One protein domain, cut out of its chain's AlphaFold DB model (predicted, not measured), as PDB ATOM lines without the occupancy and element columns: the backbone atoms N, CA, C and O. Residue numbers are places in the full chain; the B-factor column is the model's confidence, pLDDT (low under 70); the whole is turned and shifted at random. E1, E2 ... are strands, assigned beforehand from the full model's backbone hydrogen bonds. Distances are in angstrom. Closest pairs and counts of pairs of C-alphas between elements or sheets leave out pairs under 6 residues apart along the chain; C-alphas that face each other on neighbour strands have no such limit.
ATOM      1  N   LYS A 184     -17.121  31.541   6.403       46.31
ATOM      2  CA  LYS A 184     -15.905  30.978   6.997       46.31
ATOM      3  C   LYS A 184     -15.032  30.400   5.889       46.31
ATOM      4  O   LYS A 184     -15.391  29.398   5.277       46.31
ATOM      5  N   PHE A 185     -13.875  31.007   5.655       55.72
ATOM      6  CA  PHE A 185     -12.881  30.541   4.689       55.72
ATOM      7  C   PHE A 185     -11.615  30.113   5.434       55.72
ATOM      8  O   PHE A 185     -10.735  30.917   5.756       55.72
ATOM      9  N   GLY A 186     -11.545  28.822   5.765       63.12
ATOM     10  CA  GLY A 186     -10.507  28.285   6.643       63.12
ATOM     11  C   GLY A 186     -10.654  28.825   8.069       63.12
ATOM     12  O   GLY A 186     -11.674  28.601   8.724       63.12
ATOM     13  N   THR A 187      -9.633  29.534   8.560       67.06
ATOM     14  CA  THR A 187      -9.633  30.161   9.896       67.06
ATOM     15  C   THR A 187     -10.161  31.596   9.906       67.06
ATOM     16  O   THR A 187     -10.166  32.216  10.966       67.06
ATOM     17  N   ILE A 188     -10.529  32.144   8.744       72.00
ATOM     18  CA  ILE A 188     -10.922  33.547   8.592       72.00
ATOM     19  C   ILE A 188     -12.435  33.641   8.422       72.00
ATOM     20  O   ILE A 188     -13.017  32.923   7.611       72.00
ATOM     21  N   ASN A 189     -13.050  34.544   9.179       73.25
ATOM     22  CA  ASN A 189     -14.479  34.829   9.147       73.25
ATOM     23  C   ASN A 189     -14.715  36.285   8.755       73.25
ATOM     24  O   ASN A 189     -13.905  37.152   9.084       73.25
ATOM     25  N   VAL A 190     -15.839  36.546   8.090       74.12
ATOM     26  CA  VAL A 190     -16.329  37.902   7.821       74.12
ATOM     27  C   VAL A 190     -17.687  38.059   8.480       74.12
ATOM     28  O   VAL A 190     -18.646  37.398   8.080       74.12
ATOM     29  N   ASP A 191     -17.746  38.956   9.456       81.19
ATOM     30  CA  ASP A 191     -18.980  39.388  10.094       81.19
ATOM     31  C   ASP A 191     -19.460  40.698   9.463       81.19
ATOM     32  O   ASP A 191     -18.666  41.493   8.950       81.19
ATOM     33  N   THR A 192     -20.764  40.944   9.536       77.75
ATOM     34  CA  THR A 192     -21.378  42.215   9.149       77.75
ATOM     35  C   THR A 192     -21.932  42.915  10.379       77.75
ATOM     36  O   THR A 192     -22.631  42.298  11.180       77.75
ATOM     37  N   ILE A 193     -21.637  44.206  10.527       78.38
ATOM     38  CA  ILE A 193     -22.313  45.066  11.501       78.38
ATOM     39  C   ILE A 193     -23.230  46.015  10.747       78.38
ATOM     40  O   ILE A 193     -22.752  46.894  10.028       78.38
ATOM     41  N   ASP A 194     -24.528  45.870  10.986       72.94
ATOM     42  CA  ASP A 194     -25.521  46.849  10.569       72.94
ATOM     43  C   ASP A 194     -25.498  48.029  11.540       72.94
ATOM     44  O   ASP A 194     -25.612  47.889  12.761       72.94
ATOM     45  N   SER A 195     -25.326  49.227  10.998       63.16
ATOM     46  CA  SER A 195     -25.512  50.458  11.755       63.16
ATOM     47  C   SER A 195     -26.982  50.871  11.733       63.16
ATOM     48  O   SER A 195     -27.693  50.652  10.752       63.16
ATOM     49  N   LYS A 196     -27.419  51.558  12.794       57.06
ATOM     50  CA  LYS A 196     -28.774  52.128  12.897       57.06
ATOM     51  C   LYS A 196     -29.124  53.097  11.755       57.06
ATOM     52  O   LYS A 196     -30.299  53.350  11.526       57.06
ATOM     53  N   ASP A 197     -28.119  53.585  11.026       61.12
ATOM     54  CA  ASP A 197     -28.250  54.577   9.959       61.12
ATOM     55  C   ASP A 197     -28.295  53.947   8.546       61.12
ATOM     56  O   ASP A 197     -28.183  54.662   7.550       61.12
ATOM     57  N   GLY A 198     -28.414  52.614   8.434       61.53
ATOM     58  CA  GLY A 198     -28.508  51.899   7.148       61.53
ATOM     59  C   GLY A 198     -27.168  51.640   6.444       61.53
ATOM     60  O   GLY A 198     -27.142  51.282   5.268       61.53
ATOM     61  N   TYR A 199     -26.047  51.827   7.145       68.25
ATOM     62  CA  TYR A 199     -24.709  51.454   6.668       68.25
ATOM     63  C   TYR A 199     -24.318  50.083   7.202       68.25
ATOM     64  O   TYR A 199     -24.600  49.785   8.363       68.25
ATOM     65  N   ILE A 200     -23.584  49.316   6.404       72.50
ATOM     66  CA  ILE A 200     -23.000  48.033   6.795       72.50
ATOM     67  C   ILE A 200     -21.475  48.190   6.871       72.50
ATOM     68  O   ILE A 200     -20.864  48.955   6.116       72.50
ATOM     69  N   GLN A 201     -20.854  47.476   7.809       79.94
ATOM     70  CA  GLN A 201     -19.404  47.301   7.889       79.94
ATOM     71  C   GLN A 201     -19.047  45.818   7.854       79.94
ATOM     72  O   GLN A 201     -19.707  45.016   8.512       79.94
ATOM     73  N   TYR A 202     -17.968  45.473   7.157       80.12
ATOM     74  CA  TYR A 202     -17.362  44.148   7.195       80.12
ATOM     75  C   TYR A 202     -16.274  44.094   8.255       80.12
ATOM     76  O   TYR A 202     -15.403  44.964   8.291       80.12
ATOM     77  N   ILE A 203     -16.295  43.051   9.080       84.62
ATOM     78  CA  ILE A 203     -15.239  42.755  10.043       84.62
ATOM     79  C   ILE A 203     -14.633  41.407   9.698       84.62
ATOM     80  O   ILE A 203     -15.294  40.379   9.795       84.62
ATOM     81  N   VAL A 204     -13.362  41.416   9.316       81.44
ATOM     82  CA  VAL A 204     -12.583  40.205   9.062       81.44
ATOM     83  C   VAL A 204     -11.930  39.777  10.372       81.44
ATOM     84  O   VAL A 204     -11.254  40.583  11.014       81.44
ATOM     85  N   LYS A 205     -12.096  38.514  10.766       83.25
ATOM     86  CA  LYS A 205     -11.550  37.948  12.010       83.25
ATOM     87  C   LYS A 205     -10.810  36.638  11.765       83.25
ATOM     88  O   LYS A 205     -11.173  35.889  10.862       83.25
ATOM     89  N   LYS A 206      -9.825  36.322  12.612       80.94
ATOM     90  CA  LYS A 206      -9.211  34.983  12.734       80.94
ATOM     91  C   LYS A 206      -9.318  34.541  14.194       80.94
ATOM     92  O   LYS A 206      -8.629  35.084  15.055       80.94
ATOM     93  N   GLY A 207     -10.221  33.598  14.471       82.25
ATOM     94  CA  GLY A 207     -10.696  33.353  15.840       82.25
ATOM     95  C   GLY A 207     -11.400  34.597  16.395       82.25
ATOM     96  O   GLY A 207     -12.207  35.199  15.689       82.25
ATOM     97  N   ASP A 208     -11.034  35.018  17.606       85.50
ATOM     98  CA  ASP A 208     -11.584  36.222  18.255       85.50
ATOM     99  C   ASP A 208     -10.843  37.518  17.887       85.50
ATOM    100  O   ASP A 208     -11.266  38.616  18.253       85.50
ATOM    101  N   LYS A 209      -9.729  37.419  17.151       88.00
ATOM    102  CA  LYS A 209      -8.926  38.579  16.763       88.00
ATOM    103  C   LYS A 209      -9.507  39.248  15.519       88.00
ATOM    104  O   LYS A 209      -9.558  38.634  14.452       88.00
ATOM    105  N   GLU A 210      -9.857  40.526  15.640       91.12
ATOM    106  CA  GLU A 210     -10.155  41.401  14.503       91.12
ATOM    107  C   GLU A 210      -8.881  41.652  13.681       91.12
ATOM    108  O   GLU A 210      -7.843  42.049  14.213       91.12
ATOM    109  N   LEU A 211      -8.958  41.371  12.381       85.81
ATOM    110  CA  LEU A 211      -7.879  41.584  11.415       85.81
ATOM    111  C   LEU A 211      -8.110  42.827  10.560       85.81
ATOM    112  O   LEU A 211      -7.149  43.470  10.149       85.81
ATOM    113  N   TYR A 212      -9.368  43.144  10.258       88.06
ATOM    114  CA  TYR A 212      -9.731  44.293   9.438       88.06
ATOM    115  C   TYR A 212     -11.178  44.696   9.683       88.06
ATOM    116  O   TYR A 212     -12.041  43.842   9.893       88.06
ATOM    117  N   LYS A 213     -11.443  45.997   9.573       88.81
ATOM    118  CA  LYS A 213     -12.780  46.571   9.628       88.81
ATOM    119  C   LYS A 213     -12.958  47.561   8.487       88.81
ATOM    120  O   LYS A 213     -12.200  48.523   8.380       88.81
ATOM    121  N   SER A 214     -13.964  47.338   7.647       82.06
ATOM    122  CA  SER A 214     -14.260  48.241   6.539       82.06
ATOM    123  C   SER A 214     -14.816  49.577   7.034       82.06
ATOM    124  O   SER A 214     -15.400  49.705   8.117       82.06
ATOM    125  N   THR A 215     -14.707  50.586   6.180       78.25
ATOM    126  CA  THR A 215     -15.461  51.836   6.284       78.25
ATOM    127  C   THR A 215     -16.969  51.573   6.372       78.25
ATOM    128  O   THR A 215     -17.472  50.548   5.900       78.25
ATOM    129  N   LYS A 216     -17.701  52.495   7.014       69.38
ATOM    130  CA  LYS A 216     -19.169  52.499   6.986       69.38
ATOM    131  C   LYS A 216     -19.608  52.825   5.570       69.38
ATOM    132  O   LYS A 216     -19.320  53.914   5.083       69.38
ATOM    133  N   THR A 217     -20.325  51.911   4.938       62.47
ATOM    134  CA  THR A 217     -20.793  52.103   3.570       62.47
ATOM    135  C   THR A 217     -22.265  51.743   3.470       62.47
ATOM    136  O   THR A 217     -22.746  50.808   4.106       62.47
ATOM    137  N   MET A 218     -22.999  52.555   2.722       54.50
ATOM    138  CA  MET A 218     -24.391  52.277   2.398       54.50
ATOM    139  C   MET A 218     -24.389  51.270   1.259       54.50
ATOM    140  O   MET A 218     -23.564  51.377   0.355       54.50
ATOM    141  N   PHE A 219     -25.286  50.296   1.278       57.47
ATOM    142  CA  PHE A 219     -25.372  49.333   0.195       57.47
ATOM    143  C   PHE A 219     -26.736  49.392  -0.457       57.47
ATOM    144  O   PHE A 219     -27.753  49.156   0.180       57.47
ATOM    145  N   ILE A 220     -26.730  49.771  -1.733       50.06
ATOM    146  CA  ILE A 220     -27.926  49.840  -2.582       50.06
ATOM    147  C   ILE A 220     -27.978  48.619  -3.518       50.06
ATOM    148  O   ILE A 220     -28.993  48.358  -4.147       50.06
ATOM    149  N   VAL A 221     -26.895  47.835  -3.569       47.84
ATOM    150  CA  VAL A 221     -26.841  46.539  -4.251       47.84
ATOM    151  C   VAL A 221     -27.153  45.421  -3.260       47.84
ATOM    152  O   VAL A 221     -26.694  45.477  -2.118       47.84
ATOM    153  N   GLU A 222     -27.897  44.405  -3.704       45.56
ATOM    154  CA  GLU A 222     -28.296  43.262  -2.866       45.56
ATOM    155  C   GLU A 222     -27.088  42.506  -2.275       45.56
ATOM    156  O   GLU A 222     -27.174  41.992  -1.163       45.56
ATOM    157  N   GLU A 223     -25.934  42.489  -2.965       57.97
ATOM    158  CA  GLU A 223     -24.727  41.771  -2.523       57.97
ATOM    159  C   GLU A 223     -23.437  42.605  -2.710       57.97
ATOM    160  O   GLU A 223     -22.776  42.554  -3.755       57.97
ATOM    161  N   PRO A 224     -23.044  43.393  -1.694       61.50
ATOM    162  CA  PRO A 224     -21.856  44.245  -1.739       61.50
ATOM    163  C   PRO A 224     -20.567  43.494  -1.410       61.50
ATOM    164  O   PRO A 224     -19.489  43.860  -1.876       61.50
ATOM    165  N   PHE A 225     -20.675  42.414  -0.642       70.25
ATOM    166  CA  PHE A 225     -19.595  41.468  -0.429       70.25
ATOM    167  C   PHE A 225     -19.438  40.653  -1.709       70.25
ATOM    168  O   PHE A 225     -20.377  39.969  -2.113       70.25
ATOM    169  N   LYS A 226     -18.260  40.690  -2.337       73.94
ATOM    170  CA  LYS A 226     -18.013  39.927  -3.566       73.94
ATOM    171  C   LYS A 226     -17.353  38.597  -3.249       73.94
ATOM    172  O   LYS A 226     -17.919  37.550  -3.555       73.94
ATOM    173  N   ASN A 227     -16.179  38.615  -2.618       75.75
ATOM    174  CA  ASN A 227     -15.502  37.376  -2.242       75.75
ATOM    175  C   ASN A 227     -14.465  37.556  -1.124       75.75
ATOM    176  O   ASN A 227     -13.954  38.655  -0.917       75.75
ATOM    177  N   LEU A 228     -14.121  36.457  -0.449       78.06
ATOM    178  CA  LEU A 228     -12.978  36.346   0.458       78.06
ATOM    179  C   LEU A 228     -12.186  35.095   0.076       78.06
ATOM    180  O   LEU A 228     -12.737  34.004  -0.019       78.06
ATOM    181  N   VAL A 229     -10.883  35.255  -0.116       79.44
ATOM    182  CA  VAL A 229      -9.963  34.165  -0.444       79.44
ATOM    183  C   VAL A 229      -8.815  34.170   0.553       79.44
ATOM    184  O   VAL A 229      -8.279  35.226   0.872       79.44
ATOM    185  N   SER A 230      -8.406  32.996   1.027       75.00
ATOM    186  CA  SER A 230      -7.221  32.823   1.870       75.00
ATOM    187  C   SER A 230      -6.223  31.857   1.231       75.00
ATOM    188  O   SER A 230      -6.606  30.909   0.538       75.00
ATOM    189  N   LYS A 231      -4.926  32.119   1.433       74.50
ATOM    190  CA  LYS A 231      -3.817  31.268   0.985       74.50
ATOM    191  C   LYS A 231      -2.680  31.325   2.006       74.50
ATOM    192  O   LYS A 231      -1.958  32.314   2.086       74.50
ATOM    193  N   GLY A 232      -2.502  30.241   2.762       76.88
ATOM    194  CA  GLY A 232      -1.579  30.237   3.899       76.88
ATOM    195  C   GLY A 232      -2.041  31.235   4.962       76.88
ATOM    196  O   GLY A 232      -3.200  31.194   5.374       76.88
ATOM    197  N   ASP A 233      -1.150  32.138   5.370       79.12
ATOM    198  CA  ASP A 233      -1.475  33.221   6.307       79.12
ATOM    199  C   ASP A 233      -2.032  34.484   5.635       79.12
ATOM    200  O   ASP A 233      -2.586  35.341   6.327       79.12
ATOM    201  N   ASP A 234      -1.939  34.581   4.306       83.62
ATOM    202  CA  ASP A 234      -2.458  35.720   3.556       83.62
ATOM    203  C   ASP A 234      -3.959  35.571   3.262       83.62
ATOM    204  O   ASP A 234      -4.474  34.472   3.012       83.62
ATOM    205  N   TRP A 235      -4.663  36.702   3.215       82.44
ATOM    206  CA  TRP A 235      -6.065  36.777   2.820       82.44
ATOM    207  C   TRP A 235      -6.387  38.007   1.979       82.44
ATOM    208  O   TRP A 235      -5.748  39.054   2.096       82.44
ATOM    209  N   TRP A 236      -7.417  37.856   1.146       87.38
ATOM    210  CA  TRP A 236      -7.919  38.860   0.222       87.38
ATOM    211  C   TRP A 236      -9.424  39.006   0.350       87.38
ATOM    212  O   TRP A 236     -10.144  38.018   0.243       87.38
ATOM    213  N   LEU A 237      -9.901  40.232   0.517       85.25
ATOM    214  CA  LEU A 237     -11.319  40.571   0.546       85.25
ATOM    215  C   LEU A 237     -11.636  41.496  -0.627       85.25
ATOM    216  O   LEU A 237     -10.971  42.514  -0.801       85.25
ATOM    217  N   LEU A 238     -12.673  41.164  -1.389       85.06
ATOM    218  CA  LEU A 238     -13.229  42.007  -2.441       85.06
ATOM    219  C   LEU A 238     -14.653  42.410  -2.058       85.06
ATOM    220  O   LEU A 238     -15.500  41.546  -1.805       85.06
ATOM    221  N   TYR A 239     -14.926  43.709  -2.033       81.19
ATOM    222  CA  TYR A 239     -16.262  44.239  -1.768       81.19
ATOM    223  C   TYR A 239     -16.482  45.570  -2.486       81.19
ATOM    224  O   TYR A 239     -15.537  46.311  -2.744       81.19
ATOM    225  N   ASN A 240     -17.735  45.882  -2.794       77.75
ATOM    226  CA  ASN A 240     -18.118  47.186  -3.324       77.75
ATOM    227  C   ASN A 240     -18.312  48.149  -2.155       77.75
ATOM    228  O   ASN A 240     -18.870  47.756  -1.144       77.75
ATOM    229  N   GLU A 241     -17.890  49.398  -2.294       78.69
ATOM    230  CA  GLU A 241     -18.168  50.522  -1.402       78.69
ATOM    231  C   GLU A 241     -19.010  51.550  -2.168       78.69
ATOM    232  O   GLU A 241     -18.737  51.834  -3.335       78.69
ATOM    233  N   VAL A 242     -20.021  52.132  -1.521       71.12
ATOM    234  CA  VAL A 242     -20.805  53.237  -2.082       71.12
ATOM    235  C   VAL A 242     -20.522  54.495  -1.285       71.12
ATOM    236  O   VAL A 242     -20.819  54.581  -0.090       71.12
ATOM    237  N   GLN A 243     -19.993  55.507  -1.963       63.00
ATOM    238  CA  GLN A 243     -19.800  56.823  -1.369       63.00
ATOM    239  C   GLN A 243     -20.979  57.721  -1.737       63.00
ATOM    240  O   GLN A 243     -21.213  58.029  -2.909       63.00
ATOM    241  N   ARG A 244     -21.736  58.158  -0.725       54.88
ATOM    242  CA  ARG A 244     -22.776  59.176  -0.896       54.88
ATOM    243  C   ARG A 244     -22.119  60.552  -0.845       54.88
ATOM    244  O   ARG A 244     -21.570  60.936   0.185       54.88
ATOM    245  N   HIS A 245     -22.187  61.310  -1.939       51.28
ATOM    246  CA  HIS A 245     -21.847  62.729  -1.879       51.28
ATOM    247  C   HIS A 245     -22.839  63.452  -0.954       51.28
ATOM    248  O   HIS A 245     -24.044  63.213  -1.000       51.28
ATOM    249  N   SER A 246     -22.328  64.362  -0.129       46.25
ATOM    250  CA  SER A 246     -23.081  65.162   0.845       46.25
ATOM    251  C   SER A 246     -24.065  66.166   0.226       46.25
ATOM    252  O   SER A 246     -24.686  66.929   0.962       46.25
ATOM    253  N   ASN A 247     -24.222  66.191  -1.102       45.44
ATOM    254  CA  ASN A 247     -25.087  67.144  -1.783       45.44
ATOM    255  C   ASN A 247     -26.461  66.517  -2.111       45.44
ATOM    256  O   ASN A 247     -26.546  65.679  -3.011       45.44
ATOM    257  N   PRO A 248     -27.550  66.917  -1.430       45.38
ATOM    258  CA  PRO A 248     -28.890  66.361  -1.635       45.38
ATOM    259  C   PRO A 248     -29.511  66.687  -3.006       45.38
ATOM    260  O   PRO A 248     -30.536  66.105  -3.347       45.38
ATOM    261  N   ALA A 249     -28.907  67.579  -3.802       45.72
ATOM    262  CA  ALA A 249     -29.427  67.998  -5.107       45.72
ATOM    263  C   ALA A 249     -28.941  67.151  -6.308       45.72
ATOM    264  O   ALA A 249     -29.486  67.280  -7.401       45.72
ATOM    265  N   MET A 250     -27.939  66.279  -6.130       41.12
ATOM    266  CA  MET A 250     -27.454  65.343  -7.157       41.12
ATOM    267  C   MET A 250     -27.071  64.017  -6.494       41.12
ATOM    268  O   MET A 250     -25.969  63.856  -5.972       41.12
ATOM    269  N   SER A 251     -27.974  63.043  -6.525       44.91
ATOM    270  CA  SER A 251     -27.708  61.674  -6.082       44.91
ATOM    271  C   SER A 251     -26.921  60.890  -7.141       44.91
ATOM    272  O   SER A 251     -27.433  59.933  -7.713       44.91
ATOM    273  N   SER A 252     -25.675  61.278  -7.433       53.38
ATOM    274  CA  SER A 252     -24.755  60.378  -8.145       53.38
ATOM    275  C   SER A 252     -24.128  59.425  -7.125       53.38
ATOM    276  O   SER A 252     -23.249  59.827  -6.354       53.38
ATOM    277  N   LEU A 253     -24.591  58.180  -7.093       59.12
ATOM    278  CA  LEU A 253     -23.948  57.136  -6.304       59.12
ATOM    279  C   LEU A 253     -22.628  56.776  -6.984       59.12
ATOM    280  O   LEU A 253     -22.618  56.435  -8.165       59.12
ATOM    281  N   LYS A 254     -21.511  56.876  -6.261       64.75
ATOM    282  CA  LYS A 254     -20.230  56.357  -6.747       64.75
ATOM    283  C   LYS A 254     -19.984  55.000  -6.121       64.75
ATOM    284  O   LYS A 254     -19.845  54.907  -4.902       64.75
ATOM    285  N   PHE A 255     -19.927  53.984  -6.972       71.56
ATOM    286  CA  PHE A 255     -19.496  52.644  -6.612       71.56
ATOM    287  C   PHE A 255     -17.981  52.558  -6.772       71.56
ATOM    288  O   PHE A 255     -17.432  52.979  -7.790       71.56
ATOM    289  N   HIS A 256     -17.309  52.032  -5.759       80.62
ATOM    290  CA  HIS A 256     -15.885  51.756  -5.796       80.62
ATOM    291  C   HIS A 256     -15.635  50.348  -5.270       80.62
ATOM    292  O   HIS A 256     -15.969  50.047  -4.128       80.62
ATOM    293  N   THR A 257     -15.062  49.475  -6.091       86.25
ATOM    294  CA  THR A 257     -14.712  48.122  -5.654       86.25
ATOM    295  C   THR A 257     -13.352  48.137  -4.976       86.25
ATOM    296  O   THR A 257     -12.366  48.578  -5.561       86.25
ATOM    297  N   ARG A 258     -13.292  47.638  -3.740       88.38
ATOM    298  CA  ARG A 258     -12.083  47.594  -2.918       88.38
ATOM    299  C   ARG A 258     -11.539  46.179  -2.837       88.38
ATOM    300  O   ARG A 258     -12.274  45.248  -2.505       88.38
ATOM    301  N   LEU A 259     -10.238  46.042  -3.084       93.75
ATOM    302  CA  LEU A 259      -9.476  44.821  -2.842       93.75
ATOM    303  C   LEU A 259      -8.558  45.040  -1.641       93.75
ATOM    304  O   LEU A 259      -7.639  45.852  -1.689       93.75
ATOM    305  N   ILE A 260      -8.783  44.288  -0.572       93.44
ATOM    306  CA  ILE A 260      -7.981  44.344   0.650       93.44
ATOM    307  C   ILE A 260      -7.122  43.094   0.716       93.44
ATOM    308  O   ILE A 260      -7.660  41.998   0.605       93.44
ATOM    309  N   LYS A 261      -5.819  43.245   0.942       93.94
ATOM    310  CA  LYS A 261      -4.898  42.164   1.284       93.94
ATOM    311  C   LYS A 261      -4.387  42.383   2.702       93.94
ATOM    312  O   LYS A 261      -3.764  43.401   2.970       93.94
ATOM    313  N   ASN A 262      -4.603  41.425   3.601       91.50
ATOM    314  CA  ASN A 262      -4.080  41.474   4.977       91.50
ATOM    315  C   ASN A 262      -4.376  42.784   5.740       91.50
ATOM    316  O   ASN A 262      -3.587  43.211   6.576       91.50
ATOM    317  N   GLY A 263      -5.517  43.413   5.460       91.31
ATOM    318  CA  GLY A 263      -5.940  44.673   6.079       91.31
ATOM    319  C   GLY A 263      -5.493  45.934   5.336       91.31
ATOM    320  O   GLY A 263      -5.968  47.018   5.664       91.31
ATOM    321  N   GLU A 264      -4.657  45.803   4.308       95.12
ATOM    322  CA  GLU A 264      -4.206  46.908   3.465       95.12
ATOM    323  C   GLU A 264      -4.919  46.899   2.112       95.12
ATOM    324  O   GLU A 264      -5.101  45.859   1.481       95.12
ATOM    325  N   GLU A 265      -5.334  48.072   1.645       94.62
ATOM    326  CA  GLU A 265      -5.972  48.205   0.339       94.62
ATOM    327  C   GLU A 265      -4.946  48.150  -0.796       94.62
ATOM    328  O   GLU A 265      -3.994  48.933  -0.840       94.62
ATOM    329  N   ILE A 266      -5.201  47.278  -1.770       95.69
ATOM    330  CA  ILE A 266      -4.532  47.302  -3.065       95.69
ATOM    331  C   ILE A 266      -5.347  48.207  -3.987       95.69
ATOM    332  O   ILE A 266      -6.454  47.863  -4.403       95.69
ATOM    333  N   LYS A 267      -4.787  49.376  -4.299       94.69
ATOM    334  CA  LYS A 267      -5.471  50.401  -5.088       94.69
ATOM    335  C   LYS A 267      -5.383  50.108  -6.578       94.69
ATOM    336  O   LYS A 267      -4.291  50.020  -7.136       94.69
ATOM    337  N   TYR A 268      -6.548  50.047  -7.205       94.75
ATOM    338  CA  TYR A 268      -6.735  49.956  -8.645       94.75
ATOM    339  C   TYR A 268      -7.879  50.884  -9.060       94.75
ATOM    340  O   TYR A 268      -8.761  51.175  -8.253       94.75
ATOM    341  N   GLU A 269      -7.884  51.324 -10.318       92.56
ATOM    342  CA  GLU A 269      -9.043  52.004 -10.911       92.56
ATOM    343  C   GLU A 269     -10.279  51.093 -10.885       92.56
ATOM    344  O   GLU A 269     -11.382  51.537 -10.575       92.56
ATOM    345  N   ASN A 270     -10.090  49.809 -11.203       90.56
ATOM    346  CA  ASN A 270     -11.133  48.790 -11.131       90.56
ATOM    347  C   ASN A 270     -10.525  47.437 -10.739       90.56
ATOM    348  O   ASN A 270      -9.393  47.135 -11.116       90.56
ATOM    349  N   VAL A 271     -11.264  46.611 -10.004       93.56
ATOM    350  CA  VAL A 271     -10.849  45.269  -9.579       93.56
ATOM    351  C   VAL A 271     -12.072  44.381  -9.386       93.56
ATOM    352  O   VAL A 271     -13.062  44.805  -8.798       93.56
ATOM    353  N   PHE A 272     -12.022  43.147  -9.892       90.06
ATOM    354  CA  PHE A 272     -13.165  42.229  -9.875       90.06
ATOM    355  C   PHE A 272     -12.740  40.763 -10.039       90.06
ATOM    356  O   PHE A 272     -11.572  40.443 -10.258       90.06
ATOM    357  N   GLY A 273     -13.700  39.844  -9.909       86.12
ATOM    358  CA  GLY A 273     -13.482  38.418 -10.182       86.12
ATOM    359  C   GLY A 273     -12.573  37.690  -9.186       86.12
ATOM    360  O   GLY A 273     -12.038  36.636  -9.529       86.12
ATOM    361  N   LEU A 274     -12.387  38.221  -7.968       86.69
ATOM    362  CA  LEU A 274     -11.565  37.584  -6.931       86.69
ATOM    363  C   LEU A 274     -12.010  36.135  -6.699       86.69
ATOM    364  O   LEU A 274     -13.160  35.909  -6.331       86.69
ATOM    365  N   SER A 275     -11.105  35.175  -6.901       84.00
ATOM    366  CA  SER A 275     -11.387  33.735  -6.821       84.00
ATOM    367  C   SER A 275     -10.164  32.928  -6.363       84.00
ATOM    368  O   SER A 275      -9.018  33.334  -6.569       84.00
ATOM    369  N   ASN A 276     -10.412  31.757  -5.769       78.44
ATOM    370  CA  ASN A 276      -9.404  30.720  -5.553       78.44
ATOM    371  C   ASN A 276      -9.607  29.611  -6.592       78.44
ATOM    372  O   ASN A 276     -10.637  28.944  -6.590       78.44
ATOM    373  N   LEU A 277      -8.640  29.438  -7.486       78.12
ATOM    374  CA  LEU A 277      -8.689  28.485  -8.587       78.12
ATOM    375  C   LEU A 277      -7.694  27.361  -8.304       78.12
ATOM    376  O   LEU A 277      -6.515  27.476  -8.627       78.12
ATOM    377  N   ASP A 278      -8.152  26.313  -7.620       74.06
ATOM    378  CA  ASP A 278      -7.325  25.159  -7.230       74.06
ATOM    379  C   ASP A 278      -6.023  25.561  -6.497       74.06
ATOM    380  O   ASP A 278      -4.906  25.191  -6.854       74.06
ATOM    381  N   GLY A 279      -6.156  26.428  -5.488       73.62
ATOM    382  CA  GLY A 279      -5.037  26.959  -4.703       73.62
ATOM    383  C   GLY A 279      -4.322  28.157  -5.336       73.62
ATOM    384  O   GLY A 279      -3.430  28.741  -4.707       73.62
ATOM    385  N   LYS A 280      -4.710  28.563  -6.552       79.00
ATOM    386  CA  LYS A 280      -4.170  29.737  -7.247       79.00
ATOM    387  C   LYS A 280      -5.090  30.933  -7.058       79.00
ATOM    388  O   LYS A 280      -6.243  30.926  -7.477       79.00
ATOM    389  N   LEU A 281      -4.562  31.986  -6.444       87.12
ATOM    390  CA  LEU A 281      -5.285  33.244  -6.294       87.12
ATOM    391  C   LEU A 281      -5.440  33.929  -7.654       87.12
ATOM    392  O   LEU A 281      -4.442  34.113  -8.353       87.12
ATOM    393  N   PHE A 282      -6.661  34.351  -7.973       89.81
ATOM    394  CA  PHE A 282      -7.000  35.035  -9.214       89.81
ATOM    395  C   PHE A 282      -7.848  36.288  -8.963       89.81
ATOM    396  O   PHE A 282      -8.734  36.261  -8.112       89.81
ATOM    397  N   TYR A 283      -7.600  37.359  -9.718       93.00
ATOM    398  CA  TYR A 283      -8.517  38.495  -9.884       93.00
ATOM    399  C   TYR A 283      -8.145  39.316 -11.127       93.00
ATOM    400  O   TYR A 283      -6.976  39.372 -11.519       93.00
ATOM    401  N   PHE A 284      -9.125  39.995 -11.713       95.62
ATOM    402  CA  PHE A 284      -8.906  41.014 -12.736       95.62
ATOM    403  C   PHE A 284      -8.741  42.389 -12.109       95.62
ATOM    404  O   PHE A 284      -9.320  42.676 -11.060       95.62
ATOM    405  N   PHE A 285      -7.992  43.259 -12.776       96.50
ATOM    406  CA  PHE A 285      -7.857  44.647 -12.369       96.50
ATOM    407  C   PHE A 285      -7.508  45.570 -13.538       96.50
ATOM    408  O   PHE A 285      -7.030  45.146 -14.588       96.50
ATOM    409  N   LYS A 286      -7.731  46.862 -13.322       95.31
ATOM    410  CA  LYS A 286      -7.345  47.969 -14.191       95.31
ATOM    411  C   LYS A 286      -6.519  48.929 -13.347       95.31
ATOM    412  O   LYS A 286      -7.023  49.416 -12.339       95.31
ATOM    413  N   LYS A 287      -5.255  49.174 -13.705       93.94
ATOM    414  CA  LYS A 287      -4.370  50.033 -12.894       93.94
ATOM    415  C   LYS A 287      -4.887  51.464 -12.856       93.94
ATOM    416  O   LYS A 287      -5.184  51.978 -11.785       93.94
ATOM    417  N   ASP A 288      -5.091  52.017 -14.047       93.69
ATOM    418  CA  ASP A 288      -5.495  53.401 -14.264       93.69
ATOM    419  C   ASP A 288      -6.622  53.466 -15.304       93.69
ATOM    420  O   ASP A 288      -6.761  52.572 -16.147       93.69
ATOM    421  N   LYS A 289      -7.367  54.575 -15.338       88.31
ATOM    422  CA  LYS A 289      -8.500  54.802 -16.255       88.31
ATOM    423  C   LYS A 289      -8.234  54.463 -17.730       88.31
ATOM    424  O   LYS A 289      -9.117  53.933 -18.403       88.31
ATOM    425  N   ASN A 290      -7.019  54.727 -18.216       89.50
ATOM    426  CA  ASN A 290      -6.628  54.521 -19.617       89.50
ATOM    427  C   ASN A 290      -5.839  53.221 -19.862       89.50
ATOM    428  O   ASN A 290      -5.423  52.971 -20.990       89.50
ATOM    429  N   SER A 291      -5.584  52.421 -18.823       92.88
ATOM    430  CA  SER A 291      -4.885  51.137 -18.962       92.88
ATOM    431  C   SER A 291      -5.810  50.054 -19.529       92.88
ATOM    432  O   SER A 291      -7.028  50.200 -19.488       92.88
ATOM    433  N   LYS A 292      -5.251  48.966 -20.061       92.06
ATOM    434  CA  LYS A 292      -6.027  47.756 -20.373       92.06
ATOM    435  C   LYS A 292      -6.293  46.959 -19.093       92.06
ATOM    436  O   LYS A 292      -5.592  47.127 -18.094       92.06
ATOM    437  N   ILE A 293      -7.294  46.087 -19.129       94.44
ATOM    438  CA  ILE A 293      -7.517  45.092 -18.085       94.44
ATOM    439  C   ILE A 293      -6.299  44.164 -18.025       94.44
ATOM    440  O   ILE A 293      -5.764  43.725 -19.042       94.44
ATOM    441  N   GLN A 294      -5.871  43.854 -16.813       96.06
ATOM    442  CA  GLN A 294      -4.852  42.865 -16.498       96.06
ATOM    443  C   GLN A 294      -5.466  41.847 -15.538       96.06
ATOM    444  O   GLN A 294      -6.505  42.102 -14.920       96.06
ATOM    445  N   TYR A 295      -4.829  40.692 -15.377       95.69
ATOM    446  CA  TYR A 295      -5.197  39.775 -14.303       95.69
ATOM    447  C   TYR A 295      -3.987  39.344 -13.497       95.69
ATOM    448  O   TYR A 295      -2.877  39.176 -14.006       95.69
ATOM    449  N   TYR A 296      -4.217  39.172 -12.204       95.19
ATOM    450  CA  TYR A 296      -3.282  38.550 -11.295       95.19
ATOM    451  C   TYR A 296      -3.607  37.063 -11.229       95.19
ATOM    452  O   TYR A 296      -4.755  36.687 -10.998       95.19
ATOM    453  N   LEU A 297      -2.595  36.219 -11.394       90.88
ATOM    454  CA  LEU A 297      -2.691  34.789 -11.152       90.88
ATOM    455  C   LEU A 297      -1.442  34.325 -10.405       90.88
ATOM    456  O   LEU A 297      -0.338  34.303 -10.951       90.88
ATOM    457  N   ASP A 298      -1.644  33.931  -9.152       87.50
ATOM    458  CA  ASP A 298      -0.663  33.220  -8.329       87.50
ATOM    459  C   ASP A 298       0.732  33.879  -8.255       87.50
ATOM    460  O   ASP A 298       1.762  33.232  -8.422       87.50
ATOM    461  N   GLY A 299       0.768  35.195  -8.029       88.62
ATOM    462  CA  GLY A 299       2.011  35.967  -7.891       88.62
ATOM    463  C   GLY A 299       2.512  36.597  -9.187       88.62
ATOM    464  O   GLY A 299       3.513  37.309  -9.164       88.62
ATOM    465  N   LYS A 300       1.828  36.365 -10.311       92.44
ATOM    466  CA  LYS A 300       2.179  36.934 -11.614       92.44
ATOM    467  C   LYS A 300       1.049  37.795 -12.156       92.44
ATOM    468  O   LYS A 300      -0.123  37.483 -11.963       92.44
ATOM    469  N   ILE A 301       1.425  38.864 -12.848       94.25
ATOM    470  CA  ILE A 301       0.505  39.734 -13.578       94.25
ATOM    471  C   ILE A 301       0.585  39.368 -15.053       94.25
ATOM    472  O   ILE A 301       1.676  39.161 -15.584       94.25
ATOM    473  N   TYR A 302      -0.574  39.305 -15.689       91.38
ATOM    474  CA  TYR A 302      -0.728  39.023 -17.103       91.38
ATOM    475  C   TYR A 302      -1.502  40.158 -17.762       91.38
ATOM    476  O   TYR A 302      -2.524  40.616 -17.242       91.38
ATOM    477  N   ASP A 303      -0.996  40.594 -18.907       89.94
ATOM    478  CA  ASP A 303      -1.636  41.611 -19.726       89.94
ATOM    479  C   ASP A 303      -2.785  41.020 -20.541       89.94
ATOM    480  O   ASP A 303      -2.762  39.854 -20.943       89.94
ATOM    481  N   THR A 304      -3.789  41.852 -20.802       88.06
ATOM    482  CA  THR A 304      -4.833  41.574 -21.788       88.06
ATOM    483  C   THR A 304      -4.972  42.773 -22.722       88.06
ATOM    484  O   THR A 304      -4.449  43.855 -22.450       88.06
ATOM    485  N   ASN A 305      -5.726  42.607 -23.804       85.25
ATOM    486  CA  ASN A 305      -6.031  43.693 -24.736       85.25
ATOM    487  C   ASN A 305      -7.390  44.350 -24.457       85.25
ATOM    488  O   ASN A 305      -7.789  45.263 -25.184       85.25
ATOM    489  N   PHE A 306      -8.111  43.913 -23.422       87.00
ATOM    490  CA  PHE A 306      -9.458  44.398 -23.146       87.00
ATOM    491  C   PHE A 306      -9.418  45.774 -22.489       87.00
ATOM    492  O   PHE A 306      -8.699  45.994 -21.519       87.00
ATOM    493  N   ASP A 307     -10.193  46.715 -23.012       86.12
ATOM    494  CA  ASP A 307     -10.472  47.989 -22.343       86.12
ATOM    495  C   ASP A 307     -11.420  47.793 -21.156       86.12
ATOM    496  O   ASP A 307     -11.339  48.525 -20.160       86.12
ATOM    497  N   GLU A 308     -12.288  46.786 -21.277       87.25
ATOM    498  CA  GLU A 308     -13.329  46.430 -20.326       87.25
ATOM    499  C   GLU A 308     -13.685  44.945 -20.451       87.25
ATOM    500  O   GLU A 308     -13.675  44.375 -21.544       87.25
ATOM    501  N   ILE A 309     -14.004  44.322 -19.321       86.50
ATOM    502  CA  ILE A 309     -14.632  43.004 -19.252       86.50
ATOM    503  C   ILE A 309     -15.974  43.214 -18.576       86.50
ATOM    504  O   ILE A 309     -16.081  44.006 -17.648       86.50
ATOM    505  N   ILE A 310     -16.977  42.494 -19.041       80.88
ATOM    506  CA  ILE A 310     -18.324  42.544 -18.507       80.88
ATOM    507  C   ILE A 310     -18.401  41.638 -17.271       80.88
ATOM    508  O   ILE A 310     -18.180  40.425 -17.365       80.88
ATOM    509  N   HIS A 311     -18.593  42.221 -16.082       72.19
ATOM    510  CA  HIS A 311     -18.459  41.487 -14.809       72.19
ATOM    511  C   HIS A 311     -19.456  41.872 -13.704       72.19
ATOM    512  O   HIS A 311     -19.535  41.151 -12.702       72.19
ATOM    513  N   ASP A 312     -20.258  42.928 -13.878       62.78
ATOM    514  CA  ASP A 312     -21.144  43.434 -12.830       62.78
ATOM    515  C   ASP A 312     -22.605  43.002 -13.032       62.78
ATOM    516  O   ASP A 312     -23.393  43.600 -13.757       62.78
ATOM    517  N   ARG A 313     -22.998  41.993 -12.247       51.38
ATOM    518  CA  ARG A 313     -24.340  41.375 -12.176       51.38
ATOM    519  C   ARG A 313     -25.512  42.316 -11.847       51.38
ATOM    520  O   ARG A 313     -26.626  41.835 -11.671       51.38
ATOM    521  N   CYS A 314     -25.277  43.610 -11.647       43.69
ATOM    522  CA  CYS A 314     -26.304  44.519 -11.138       43.69
ATOM    523  C   CYS A 314     -27.245  45.030 -12.237       43.69
ATOM    524  O   CYS A 314     -28.363  45.428 -11.918       43.69
ATOM    525  N   CYS A 315     -26.807  45.016 -13.501       42.22
ATOM    526  CA  CYS A 315     -27.524  45.670 -14.600       42.22
ATOM    527  C   CYS A 315     -27.498  44.878 -15.920       42.22
ATOM    528  O   CYS A 315     -28.004  45.373 -16.916       42.22
ATOM    529  N   GLU A 316     -26.925  43.666 -15.951       43.22
ATOM    530  CA  GLU A 316     -26.725  42.903 -17.192       43.22
ATOM    531  C   GLU A 316     -27.389  41.519 -17.135       43.22
ATOM    532  O   GLU A 316     -27.356  40.850 -16.093       43.22
ATOM    533  N   PRO A 317     -27.958  41.026 -18.254       41.78
ATOM    534  CA  PRO A 317     -28.447  39.658 -18.347       41.78
ATOM    535  C   PRO A 317     -27.361  38.659 -17.951       41.78
ATOM    536  O   PRO A 317     -26.230  38.732 -18.429       41.78
ATOM    537  N   GLY A 318     -27.716  37.658 -17.140       47.94
ATOM    538  CA  GLY A 318     -26.742  36.712 -16.588       47.94
ATOM    539  C   GLY A 318     -25.912  35.927 -17.619       47.94
ATOM    540  O   GLY A 318     -24.903  35.332 -17.251       47.94
ATOM    541  N   ALA A 319     -26.302  35.956 -18.897       53.62
ATOM    542  CA  ALA A 319     -25.555  35.416 -20.032       53.62
ATOM    543  C   ALA A 319     -24.245  36.171 -20.342       53.62
ATOM    544  O   ALA A 319     -23.346  35.594 -20.957       53.62
ATOM    545  N   TYR A 320     -24.119  37.434 -19.920       57.72
ATOM    546  CA  TYR A 320     -22.904  38.231 -20.113       57.72
ATOM    547  C   TYR A 320     -21.900  38.108 -18.972       57.72
ATOM    548  O   TYR A 320     -20.763  38.568 -19.088       57.72
ATOM    549  N   ASN A 321     -22.300  37.438 -17.894       63.56
ATOM    550  CA  ASN A 321     -21.471  37.290 -16.718       63.56
ATOM    551  C   ASN A 321     -20.160  36.584 -17.054       63.56
ATOM    552  O   ASN A 321     -20.140  35.507 -17.651       63.56
ATOM    553  N   LEU A 322     -19.076  37.156 -16.544       77.38
ATOM    554  CA  LEU A 322     -17.830  36.445 -16.328       77.38
ATOM    555  C   LEU A 322     -18.097  35.144 -15.562       77.38
ATOM    556  O   LEU A 322     -18.629  35.153 -14.445       77.38
ATOM    557  N   VAL A 323     -17.676  34.027 -16.146       75.94
ATOM    558  CA  VAL A 323     -17.692  32.731 -15.480       75.94
ATOM    559  C   VAL A 323     -16.302  32.133 -15.474       75.94
ATOM    560  O   VAL A 323     -15.637  32.063 -16.502       75.94
ATOM    561  N   ILE A 324     -15.888  31.690 -14.290       74.56
ATOM    562  CA  ILE A 324     -14.582  31.103 -14.025       74.56
ATOM    563  C   ILE A 324     -14.813  29.760 -13.332       74.56
ATOM    564  O   ILE A 324     -15.597  29.677 -12.383       74.56
ATOM    565  N   SER A 325     -14.142  28.711 -13.796       70.94
ATOM    566  CA  SER A 325     -14.135  27.392 -13.166       70.94
ATOM    567  C   SER A 325     -12.833  27.144 -12.401       70.94
ATOM    568  O   SER A 325     -11.785  27.715 -12.700       70.94
ATOM    569  N   LEU A 326     -12.889  26.238 -11.420       67.25
ATOM    570  CA  LEU A 326     -11.738  25.888 -10.575       67.25
ATOM    571  C   LEU A 326     -10.541  25.342 -11.365       67.25
ATOM    572  O   LEU A 326      -9.407  25.501 -10.933       67.25
ATOM    573  N   ASP A 327     -10.781  24.731 -12.527       70.06
ATOM    574  CA  ASP A 327      -9.733  24.227 -13.424       70.06
ATOM    575  C   ASP A 327      -9.194  25.289 -14.399       70.06
ATOM    576  O   ASP A 327      -8.573  24.961 -15.409       70.06
ATOM    577  N   GLY A 328      -9.433  26.566 -14.095       67.81
ATOM    578  CA  GLY A 328      -8.855  27.708 -14.792       67.81
ATOM    579  C   GLY A 328      -9.467  28.005 -16.156       67.81
ATOM    580  O   GLY A 328      -8.928  28.845 -16.881       67.81
ATOM    581  N   ARG A 329     -10.568  27.343 -16.529       78.94
ATOM    582  CA  ARG A 329     -11.347  27.741 -17.704       78.94
ATOM    583  C   ARG A 329     -12.199  28.949 -17.358       78.94
ATOM    584  O   ARG A 329     -12.702  29.098 -16.246       78.94
ATOM    585  N   MET A 330     -12.358  29.814 -18.339       77.38
ATOM    586  CA  MET A 330     -13.090  31.049 -18.180       77.38
ATOM    587  C   MET A 330     -13.785  31.395 -19.485       77.38
ATOM    588  O   MET A 330     -13.210  31.196 -20.556       77.38
ATOM    589  N   TYR A 331     -14.988  31.948 -19.386       78.25
ATOM    590  CA  TYR A 331     -15.550  32.736 -20.471       78.25
ATOM    591  C   TYR A 331     -16.075  34.062 -19.959       78.25
ATOM    592  O   TYR A 331     -16.469  34.199 -18.797       78.25
ATOM    593  N   PHE A 332     -16.063  35.049 -20.839       78.75
ATOM    594  CA  PHE A 332     -16.545  36.384 -20.540       78.75
ATOM    595  C   PHE A 332     -16.798  37.152 -21.825       78.75
ATOM    596  O   PHE A 332     -16.264  36.835 -22.890       78.75
ATOM    597  N   TRP A 333     -17.575  38.214 -21.690       78.12
ATOM    598  CA  TRP A 333     -17.695  39.224 -22.722       78.12
ATOM    599  C   TRP A 333     -16.760  40.382 -22.409       78.12
ATOM    600  O   TRP A 333     -16.554  40.730 -21.246       78.12
ATOM    601  N   GLY A 334     -16.150  40.958 -23.437       78.31
ATOM    602  CA  GLY A 334     -15.185  42.035 -23.268       78.31
ATOM    603  C   GLY A 334     -15.155  42.985 -24.450       78.31
ATOM    604  O   GLY A 334     -15.527  42.634 -25.574       78.31
ATOM    605  N   ILE A 335     -14.687  44.199 -24.179       79.56
ATOM    606  CA  ILE A 335     -14.472  45.243 -25.173       79.56
ATOM    607  C   ILE A 335     -12.976  45.334 -25.458       79.56
ATOM    608  O   ILE A 335     -12.183  45.570 -24.550       79.56
ATOM    609  N   ASN A 336     -12.591  45.184 -26.723       79.38
ATOM    610  CA  ASN A 336     -11.246  45.479 -27.213       79.38
ATOM    611  C   ASN A 336     -11.340  46.557 -28.304       79.38
ATOM    612  O   ASN A 336     -11.889  46.353 -29.390       79.38
ATOM    613  N   GLY A 337     -10.873  47.759 -27.986       80.81
ATOM    614  CA  GLY A 337     -11.038  48.964 -28.783       80.81
ATOM    615  C   GLY A 337     -12.507  49.361 -28.898       80.81
ATOM    616  O   GLY A 337     -13.060  50.043 -28.043       80.81
ATOM    617  N   LYS A 338     -13.139  48.972 -30.007       76.56
ATOM    618  CA  LYS A 338     -14.563  49.238 -30.293       76.56
ATOM    619  C   LYS A 338     -15.366  47.959 -30.522       76.56
ATOM    620  O   LYS A 338     -16.512  48.035 -30.960       76.56
ATOM    621  N   GLN A 339     -14.750  46.804 -30.306       67.44
ATOM    622  CA  GLN A 339     -15.340  45.509 -30.607       67.44
ATOM    623  C   GLN A 339     -15.795  44.848 -29.318       67.44
ATOM    624  O   GLN A 339     -15.013  44.699 -28.384       67.44
ATOM    625  N   PHE A 340     -17.063  44.452 -29.303       74.44
ATOM    626  CA  PHE A 340     -17.644  43.622 -28.262       74.44
ATOM    627  C   PHE A 340     -17.470  42.156 -28.651       74.44
ATOM    628  O   PHE A 340     -17.860  41.758 -29.750       74.44
ATOM    629  N   THR A 341     -16.842  41.369 -27.783       68.50
ATOM    630  CA  THR A 341     -16.374  40.017 -28.111       68.50
ATOM    631  C   THR A 341     -16.725  39.037 -27.003       68.50
ATOM    632  O   THR A 341     -16.623  39.370 -25.823       68.50
ATOM    633  N   TYR A 342     -17.117  37.824 -27.391       76.25
ATOM    634  CA  TYR A 342     -17.160  36.673 -26.495       76.25
ATOM    635  C   TYR A 342     -15.785  36.005 -26.484       76.25
ATOM    636  O   TYR A 342     -15.198  35.781 -27.544       76.25
ATOM    637  N   ASN A 343     -15.280  35.688 -25.296       76.31
ATOM    638  CA  ASN A 343     -13.928  35.190 -25.101       76.31
ATOM    639  C   ASN A 343     -13.944  33.933 -24.242       76.31
ATOM    640  O   ASN A 343     -14.602  33.897 -23.205       76.31
ATOM    641  N   GLU A 344     -13.163  32.934 -24.650       77.88
ATOM    642  CA  GLU A 344     -12.875  31.730 -23.872       77.88
ATOM    643  C   GLU A 344     -11.377  31.666 -23.599       77.88
ATOM    644  O   GLU A 344     -10.558  31.886 -24.492       77.88
ATOM    645  N   MET A 345     -11.008  31.352 -22.362       74.62
ATOM    646  CA  MET A 345      -9.618  31.335 -21.929       74.62
ATOM    647  C   MET A 345      -9.342  30.137 -21.028       74.62
ATOM    648  O   MET A 345     -10.163  29.768 -20.189       74.62
ATOM    649  N   LEU A 346      -8.153  29.553 -21.181       79.38
ATOM    650  CA  LEU A 346      -7.555  28.678 -20.177       79.38
ATOM    651  C   LEU A 346      -6.418  29.443 -19.509       79.38
ATOM    652  O   LEU A 346      -5.483  29.883 -20.180       79.38
ATOM    653  N   LEU A 347      -6.503  29.600 -18.194       79.81
ATOM    654  CA  LEU A 347      -5.495  30.309 -17.420       79.81
ATOM    655  C   LEU A 347      -4.136  29.578 -17.460       79.81
ATOM    656  O   LEU A 347      -4.086  28.342 -17.435       79.81
TER     657      LEU A 347
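What this domain is: This is residues 184 to 347 of the 356 residues of an uncharacterized protein of Candidatus Gracilibacteria bacterium (UniProt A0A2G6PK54). Three antiparallel sheets are stacked face to face in chain order, with the sheet E4 to E7 as the middle layer between E1 to E3 and E8 to E11. Beyond E8 to E11, after a long stretch with no named element, the bent hairpin E12 and E13 makes the far end, while residues 246 to 251 stick out from the turn between E5 and E6. The printed part has 164 residues with no named helix and 13 named strands, E1 to E13 in order; the class is all strand. It is compact, with a radius of gyration of the C-alphas of 16.7 A and spans of 47, 45 and 27 A.

How they stand to each other: Start with E1, residues 188 to 194, E2, 199 to 206, and E3, 209 to 213: they form a meander, each strand the antiparallel neighbour of the one before. Look for N 191 and O 203 at 2.9 A, and N 204 and O 212 at 2.8 A. The next meander is E4, 225 to 231, E5, 234 to 244, E6, 253 to 261, and E7, 264 to 266. Here N 229 and O 236 are 2.9 A apart, N 241 and O 256 2.7 A, and N 266 and O 259 2.8 A. These two sheets are face to face, their facing parts 10.1 A centre to centre and their strands at 6 degrees; the closest C-alphas of E1 and E4, Ile 188 and Ser 230, are 7.7 A apart. The third meander is E8, 270 to 277, E9, 280 to 286, E10, 294 to 297, and E11, 300 to 303. Find N 275 and O 282 at 2.9 A, N 285 and O 294 at 2.9 A, and N 297 and O 300 at 2.8 A. Its sheet faces E4 to E7 with strands at 33 degrees and facing parts 9.1 A centre to centre, completing a stack of sheets, three sheets face to face in turn. The closest C-alphas of E4 and E8 are Asn 227 and Leu 274, 6.1 A apart. The hairpin E12, 329 to 336, and E13, 339 to 346, has N 332 and O 343 at 3.0 A. Both its strands are apart from E8, E9, E10 and E11.

Where its parts are: Find C-alpha 188 at (-10.922, 33.547, 8.592), where E1 begins. E5, the longest strand by residues, runs 31.4 A from C-alpha 234 at (-2.458, 35.720, 3.556); E6 spans 25.4 A and E2 23.4 A. E12 bends by 65 degrees at residue 333 and E13 by 52 degrees at residue 342, ending at C-alpha 346 at (-7.555, 28.678, -20.177).

The domain as a whole: The C-alphas of Asp 208 and Lys 338, the two farthest apart, are 50.4 A from each other. The printed part has no cut. The links E3 to E4 and E11 to E12 are long; in the second, residues 308 to 309 and 323 to 324 pair with E12. Mean pLDDT of the printed part is 76.1, with 44 residues under 70, among them 243 to 254 and 312 to 321.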